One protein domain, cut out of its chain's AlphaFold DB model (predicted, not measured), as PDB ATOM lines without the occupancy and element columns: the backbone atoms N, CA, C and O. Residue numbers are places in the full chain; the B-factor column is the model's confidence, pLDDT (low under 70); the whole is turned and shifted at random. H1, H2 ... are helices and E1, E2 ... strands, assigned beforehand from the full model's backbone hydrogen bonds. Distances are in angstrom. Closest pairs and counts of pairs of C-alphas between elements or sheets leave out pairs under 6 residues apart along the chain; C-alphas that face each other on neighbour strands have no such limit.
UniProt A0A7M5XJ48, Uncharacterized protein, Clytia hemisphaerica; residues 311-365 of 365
ATOM      1  N   THR A 311     128.899 123.493  92.982       86.12
ATOM      2  CA  THR A 311     128.225 124.764  93.251       86.12
ATOM      3  C   THR A 311     128.888 125.471  94.422       86.12
ATOM      4  O   THR A 311     129.311 124.833  95.390       86.12
ATOM      5  N   VAL A 312     128.963 126.796  94.349       87.56
ATOM      6  CA  VAL A 312     129.368 127.626  95.485       87.56
ATOM      7  C   VAL A 312     128.168 127.783  96.412       87.56
ATOM      8  O   VAL A 312     127.107 128.216  95.968       87.56
ATOM      9  N   HIS A 313     128.322 127.393  97.677       86.88
ATOM     10  CA  HIS A 313     127.254 127.513  98.673       86.88
ATOM     11  C   HIS A 313     127.375 128.794  99.498       86.88
ATOM     12  O   HIS A 313     126.372 129.453  99.746       86.88
ATOM     13  N   ASP A 314     128.597 129.131  99.908       89.25
ATOM     14  CA  ASP A 314     128.869 130.281 100.764       89.25
ATOM     15  C   ASP A 314     130.252 130.869 100.460       89.25
ATOM     16  O   ASP A 314     131.165 130.146 100.037       89.25
ATOM     17  N   ILE A 315     130.385 132.181 100.660       92.38
ATOM     18  CA  ILE A 315     131.616 132.944 100.443       92.38
ATOM     19  C   ILE A 315     131.834 133.845 101.654       92.38
ATOM     20  O   ILE A 315     131.030 134.735 101.932       92.38
ATOM     21  N   GLN A 316     132.961 133.660 102.337       93.44
ATOM     22  CA  GLN A 316     133.311 134.445 103.513       93.44
ATOM     23  C   GLN A 316     134.681 135.099 103.358       93.44
ATOM     24  O   GLN A 316     135.657 134.475 102.947       93.44
ATOM     25  N   TRP A 317     134.769 136.372 103.727       92.06
ATOM     26  CA  TRP A 317     136.034 137.101 103.776       92.06
ATOM     27  C   TRP A 317     136.865 136.686 104.985       92.06
ATOM     28  O   TRP A 317     136.327 136.483 106.077       92.06
ATOM     29  N   HIS A 318     138.187 136.621 104.820       91.25
ATOM     30  CA  HIS A 318     139.069 136.410 105.962       91.25
ATOM     31  C   HIS A 318     138.982 137.616 106.923       91.25
ATOM     32  O   HIS A 318     139.151 138.755 106.486       91.25
ATOM     33  N   PRO A 319     138.777 137.411 108.239       91.12
ATOM     34  CA  PRO A 319     138.475 138.499 109.179       91.12
ATOM     35  C   PRO A 319     139.619 139.507 109.366       91.12
ATOM     36  O   PRO A 319     139.379 140.656 109.726       91.12
ATOM     37  N   HIS A 320     140.865 139.091 109.119       90.88
ATOM     38  CA  HIS A 320     142.056 139.914 109.374       90.88
ATOM     39  C   HIS A 320     142.924 140.198 108.142       90.88
ATOM     40  O   HIS A 320     143.746 141.111 108.182       90.88
ATOM     41  N   ILE A 321     142.774 139.438 107.052       88.31
ATOM     42  CA  ILE A 321     143.682 139.508 105.895       88.31
ATOM     43  C   ILE A 321     142.870 140.022 104.715       88.31
ATOM     44  O   ILE A 321     141.943 139.361 104.255       88.31
ATOM     45  N   LYS A 322     143.205 141.225 104.243       86.88
ATOM     46  CA  LYS A 322     142.517 141.852 103.112       86.88
ATOM     47  C   LYS A 322     142.874 141.123 101.815       86.88
ATOM     48  O   LYS A 322     144.039 140.815 101.589       86.88
ATOM     49  N   GLY A 323     141.875 140.885 100.966       86.50
ATOM     50  CA  GLY A 323     142.062 140.222  99.672       86.50
ATOM     51  C   GLY A 323     142.141 138.696  99.736       86.50
ATOM     52  O   GLY A 323     142.537 138.088  98.749       86.50
ATOM     53  N   VAL A 324     141.773 138.078 100.866       90.38
ATOM     54  CA  VAL A 324     141.634 136.620 100.990       90.38
ATOM     55  C   VAL A 324     140.175 136.257 101.255       90.38
ATOM     56  O   VAL A 324     139.539 136.827 102.148       90.38
ATOM     57  N   ILE A 325     139.658 135.295 100.493       92.06
ATOM     58  CA  ILE A 325     138.285 134.791 100.604       92.06
ATOM     59  C   ILE A 325     138.286 133.271 100.757       92.06
ATOM     60  O   ILE A 325     139.084 132.577 100.137       92.06
ATOM     61  N   ALA A 326     137.379 132.752 101.574       91.38
ATOM     62  CA  ALA A 326     137.094 131.331 101.694       91.38
ATOM     63  C   ALA A 326     135.775 131.028 100.977       91.38
ATOM     64  O   ALA A 326     134.769 131.703 101.198       91.38
ATOM     65  N   VAL A 327     135.785 130.018 100.115       91.25
ATOM     66  CA  VAL A 327     134.650 129.640  99.272       91.25
ATOM     67  C   VAL A 327     134.298 128.184  99.537       91.25
ATOM     68  O   VAL A 327     135.132 127.290  99.378       91.25
ATOM     69  N   SER A 328     133.055 127.940  99.944       88.81
ATOM     70  CA  SER A 328     132.543 126.593 100.193       88.81
ATOM     71  C   SER A 328     131.996 125.986  98.903       88.81
ATOM     72  O   SER A 328     131.033 126.503  98.324       88.81
ATOM     73  N   CYS A 329     132.601 124.885  98.450       86.62
ATOM     74  CA  CYS A 329     132.213 124.199  97.219       86.62
ATOM     75  C   CYS A 329     131.509 122.872  97.530       86.62
ATOM     76  O   CYS A 329     132.111 121.936  98.064       86.62
ATOM     77  N   THR A 330     130.247 122.761  97.123       83.06
ATOM     78  CA  THR A 330     129.409 121.568  97.313       83.06
ATOM     79  C   THR A 330     129.073 120.897  95.987       83.06
ATOM     80  O   THR A 330     129.136 121.523  94.937       83.06
ATOM     81  N   GLU A 331     128.702 119.617  95.997       81.31
ATOM     82  CA  GLU A 331     128.202 118.973  94.777       81.31
ATOM     83  C   GLU A 331     126.905 119.637  94.291       81.31
ATOM     84  O   GLU A 331     126.033 119.979  95.094       81.31
ATOM     85  N   HIS A 332     126.768 119.787  92.970       82.25
ATOM     86  CA  HIS A 332     125.554 120.302  92.340       82.25
ATOM     87  C   HIS A 332     124.408 119.283  92.482       82.25
ATOM     88  O   HIS A 332     124.203 118.434  91.613       82.25
ATOM     89  N   MET A 333     123.664 119.355  93.586       79.25
ATOM     90  CA  MET A 333     122.495 118.515  93.854       79.25
ATOM     91  C   MET A 333     121.338 119.362  94.376       79.25
ATOM     92  O   MET A 333     121.530 120.244  95.215       79.25
ATOM     93  N   SER A 334     120.125 119.062  93.912       81.75
ATOM     94  CA  SER A 334     118.911 119.622  94.516       81.75
ATOM     95  C   SER A 334     118.673 119.028  95.911       81.75
ATOM     96  O   SER A 334     119.197 117.965  96.247       81.75
ATOM     97  N   PHE A 335     117.864 119.692  96.737       80.31
ATOM     98  CA  PHE A 335     117.560 119.218  98.092       80.31
ATOM     99  C   PHE A 335     116.962 117.799  98.107       80.31
ATOM    100  O   PHE A 335     117.429 116.945  98.859       80.31
ATOM    101  N   TYR A 336     115.988 117.525  97.233       85.75
ATOM    102  CA  TYR A 336     115.368 116.203  97.109       85.75
ATOM    103  C   TYR A 336     116.370 115.140  96.645       85.75
ATOM    104  O   TYR A 336     116.443 114.058  97.217       85.75
ATOM    105  N   GLU A 337     117.227 115.481  95.682       81.69
ATOM    106  CA  GLU A 337     118.268 114.573  95.198       81.69
ATOM    107  C   GLU A 337     119.334 114.273  96.264       81.69
ATOM    108  O   GLU A 337     119.842 113.153  96.328       81.69
ATOM    109  N   ARG A 338     119.651 115.243  97.132       78.94
ATOM    110  CA  ARG A 338     120.549 115.041  98.277       78.94
ATOM    111  C   ARG A 338     119.950 114.065  99.294       78.94
ATOM    112  O   ARG A 338     120.702 113.262  99.839       78.94
ATOM    113  N   ILE A 339     118.634 114.103  99.521       81.50
ATOM    114  CA  ILE A 339     117.933 113.146 100.394       81.50
ATOM    115  C   ILE A 339     117.989 111.742  99.783       81.50
ATOM    116  O   ILE A 339     118.440 110.801 100.443       81.50
ATOM    117  N   ASP A 340     117.638 111.612  98.505       82.94
ATOM    118  CA  ASP A 340     117.631 110.322  97.804       82.94
ATOM    119  C   ASP A 340     119.037 109.709  97.684       82.94
ATOM    120  O   ASP A 340     119.208 108.489  97.716       82.94
ATOM    121  N   LYS A 341     120.073 110.553  97.578       80.25
ATOM    122  CA  LYS A 341     121.483 110.156  97.426       80.25
ATOM    123  C   LYS A 341     122.325 110.491  98.662       80.25
ATOM    124  O   LYS A 341     123.511 110.799  98.530       80.25
ATOM    125  N   THR A 342     121.751 110.371  99.861       74.19
ATOM    126  CA  THR A 342     122.422 110.712 101.135       74.19
ATOM    127  C   THR A 342     123.776 110.002 101.301       74.19
ATOM    128  O   THR A 342     124.760 110.620 101.705       74.19
ATOM    129  N   THR A 343     123.880 108.729 100.905       72.88
ATOM    130  CA  THR A 343     125.140 107.964 100.983       72.88
ATOM    131  C   THR A 343     126.230 108.533 100.073       72.88
ATOM    132  O   THR A 343     127.396 108.553 100.452       72.88
ATOM    133  N   ARG A 344     125.861 109.036  98.889       72.00
ATOM    134  CA  ARG A 344     126.799 109.651  97.937       72.00
ATOM    135  C   ARG A 344     127.237 111.034  98.413       72.00
ATOM    136  O   ARG A 344     128.424 111.330  98.368       72.00
ATOM    137  N   ALA A 345     126.298 111.826  98.930       68.88
ATOM    138  CA  ALA A 345     126.576 113.143  99.496       68.88
ATOM    139  C   ALA A 345     127.465 113.084 100.755       68.88
ATOM    140  O   ALA A 345     128.189 114.031 101.033       68.88
ATOM    141  N   SER A 346     127.430 111.977 101.510       69.81
ATOM    142  CA  SER A 346     128.314 111.761 102.665       69.81
ATOM    143  C   SER A 346     129.696 111.211 102.292       69.81
ATOM    144  O   SER A 346     130.601 111.251 103.123       69.81
ATOM    145  N   GLN A 347     129.859 110.649 101.091       71.81
ATOM    146  CA  GLN A 347     131.130 110.095 100.611       71.81
ATOM    147  C   GLN A 347     131.982 111.128  99.868       71.81
ATOM    148  O   GLN A 347     133.202 110.973  99.801       71.81
ATOM    149  N   SER A 348     131.367 112.169  99.303       70.75
ATOM    150  CA  SER A 348     132.089 113.257  98.656       70.75
ATOM    151  C   SER A 348     132.681 114.210  99.708       70.75
ATOM    152  O   SER A 348     131.972 114.654 100.613       70.75
ATOM    153  N   PRO A 349     133.985 114.539  99.637       71.69
ATOM    154  CA  PRO A 349     134.582 115.475 100.578       71.69
ATOM    155  C   PRO A 349     134.031 116.885 100.335       71.69
ATOM    156  O   PRO A 349     134.113 117.419  99.221       71.69
ATOM    157  N   SER A 350     133.497 117.502 101.388       74.12
ATOM    158  CA  SER A 350     133.245 118.940 101.417       74.12
ATOM    159  C   SER A 350     134.587 119.668 101.476       74.12
ATOM    160  O   SER A 350     135.400 119.430 102.367       74.12
ATOM    161  N   LEU A 351     134.843 120.522 100.486       82.06
ATOM    162  CA  LEU A 351     136.087 121.283 100.381       82.06
ATOM    163  C   LEU A 351     135.785 122.768 100.548       82.06
ATOM    164  O   LEU A 351     134.809 123.278  99.992       82.06
ATOM    165  N   ILE A 352     136.658 123.445 101.286       88.38
ATOM    166  CA  ILE A 352     136.689 124.898 101.397       88.38
ATOM    167  C   ILE A 352     137.937 125.351 100.647       88.38
ATOM    168  O   ILE A 352     139.035 124.904 100.967       88.38
ATOM    169  N   LEU A 353     137.762 126.193  99.632       89.25
ATOM    170  CA  LEU A 353     138.858 126.749  98.842       89.25
ATOM    171  C   LEU A 353     139.191 128.143  99.354       89.25
ATOM    172  O   LEU A 353     138.299 128.986  99.454       89.25
ATOM    173  N   ILE A 354     140.461 128.394  99.656       91.19
ATOM    174  CA  ILE A 354     140.932 129.719 100.054       91.19
ATOM    175  C   ILE A 354     141.563 130.382  98.832       91.19
ATOM    176  O   ILE A 354     142.496 129.854  98.235       91.19
ATOM    177  N   TRP A 355     141.059 131.551  98.459       90.56
ATOM    178  CA  TRP A 355     141.540 132.334  97.328       90.56
ATOM    179  C   TRP A 355     142.196 133.617  97.804       90.56
ATOM    180  O   TRP A 355     141.737 134.243  98.759       90.56
ATOM    181  N   SER A 356     143.251 134.021  97.105       89.06
ATOM    182  CA  SER A 356     143.928 135.297  97.304       89.06
ATOM    183  C   SER A 356     143.806 136.135  96.041       89.06
ATOM    184  O   SER A 356     143.990 135.633  94.940       89.06
ATOM    185  N   PHE A 357     143.566 137.435  96.185       87.19
ATOM    186  CA  PHE A 357     143.473 138.365  95.050       87.19
ATOM    187  C   PHE A 357     144.809 138.528  94.307       87.19
ATOM    188  O   PHE A 357     144.848 139.049  93.194       87.19
ATOM    189  N   ALA A 358     145.911 138.073  94.911       84.81
ATOM    190  CA  ALA A 358     147.218 138.032  94.265       84.81
ATOM    191  C   ALA A 358     147.355 136.880  93.251       84.81
ATOM    192  O   ALA A 358     148.102 137.029  92.287       84.81
ATOM    193  N   ASP A 359     146.650 135.760  93.449       83.00
ATOM    194  CA  ASP A 359     146.702 134.594  92.559       83.00
ATOM    195  C   ASP A 359     145.286 134.049  92.286       83.00
ATOM    196  O   ASP A 359     144.704 133.366  93.133       83.00
ATOM    197  N   PRO A 360     144.709 134.345  91.106       79.31
ATOM    198  CA  PRO A 360     143.365 133.906  90.752       79.31
ATOM    199  C   PRO A 360     143.297 132.483  90.181       79.31
ATOM    200  O   PRO A 360     142.199 132.009  89.883       79.31
ATOM    201  N   ILE A 361     144.438 131.821  89.969       80.19
ATOM    202  CA  ILE A 361     144.510 130.562  89.210       80.19
ATOM    203  C   ILE A 361     144.565 129.357  90.149       80.19
ATOM    204  O   ILE A 361     143.991 128.309  89.843       80.19
ATOM    205  N   HIS A 362     145.228 129.498  91.298       83.12
ATOM    206  CA  HIS A 362     145.436 128.398  92.232       83.12
ATOM    207  C   HIS A 362     144.860 128.705  93.620       83.12
ATOM    208  O   HIS A 362     145.268 129.683  94.249       83.12
ATOM    209  N   PRO A 363     143.945 127.865  94.142       83.12
ATOM    210  CA  PRO A 363     143.504 127.999  95.518       83.12
ATOM    211  C   PRO A 363     144.648 127.625  96.469       83.12
ATOM    212  O   PRO A 363     145.393 126.669  96.240       83.12
ATOM    213  N   LEU A 364     144.764 128.374  97.560       78.38
ATOM    214  CA  LEU A 364     145.635 128.072  98.688       78.38
ATOM    215  C   LEU A 364     144.971 126.923  99.463       78.38
ATOM    216  O   LEU A 364     144.021 127.148 100.210       78.38
ATOM    217  N   VAL A 365     145.384 125.686  99.183       59.81
ATOM    218  CA  VAL A 365     144.852 124.471  99.832       59.81
ATOM    219  C   VAL A 365     145.291 124.379 101.287       59.81
ATOM    220  O   VAL A 365     146.486 124.644 101.555       59.81
TER     221      VAL A 365
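Overview. This is residues 311 to 365 of the 365 residues of an uncharacterized protein of Clytia hemisphaerica (UniProt A0A7M5XJ48). A narrow, strongly twisted wall of four strands makes most of a rod, and two short helices, H1 and H2, form a small head at one end of it, off the sheet. H1 and H2 follow E2 and lead back into E3, its neighbour in the sheet. The printed part has 55 residues, in the order E1, E2, H1, H2, E3, E4; the sheet runs E1, E2, E3, E4, antiparallel throughout, and the class is mixed, helices and strands. It is loose, with a radius of gyration of the C-alphas of 13.9 A, and spans 40 by 18 by 14 A.

Along the chain. E1, residues 311 to 317, begins at C-alpha 311 (128.225, 124.764, 93.251) and is 18.0 A long. E2, residues 324 to 331, is 23.0 A long. H1, residues 335 to 340, and H2, residues 342 to 347, measure 8.9 A and 8.7 A. E3, residues 351 to 356, is 16.4 A long. E4, residues 359 to 364, measures 9.0 A and ends at C-alpha 364 (145.635, 128.072, 98.688).

Arrangement. E1 and E2 form a hairpin, with N 313 and O 328 within hydrogen-bond range at 2.9 A. E2 and E3 are antiparallel at 151 degrees, with N 327 and O 353 at 2.8 A. E3 and E4 form a hairpin, with N 364 and O 354 at 2.8 A. H1 and H2 are close but not clearly touching, about perpendicular at 89 degrees; their closest C-alphas, of Arg 338 and Ala 345, are 6.4 A apart. In both helices every O i to N i+4 pair is within hydrogen-bond range. E1 and E4 are apart.

Size, cuts and confidence. The C-alphas farthest apart, of Asp 340 and Ala 358, are 40.7 A apart. The printed part has no cut and no long link. Residues 345 to 346 and residue 365 have pLDDT under 70.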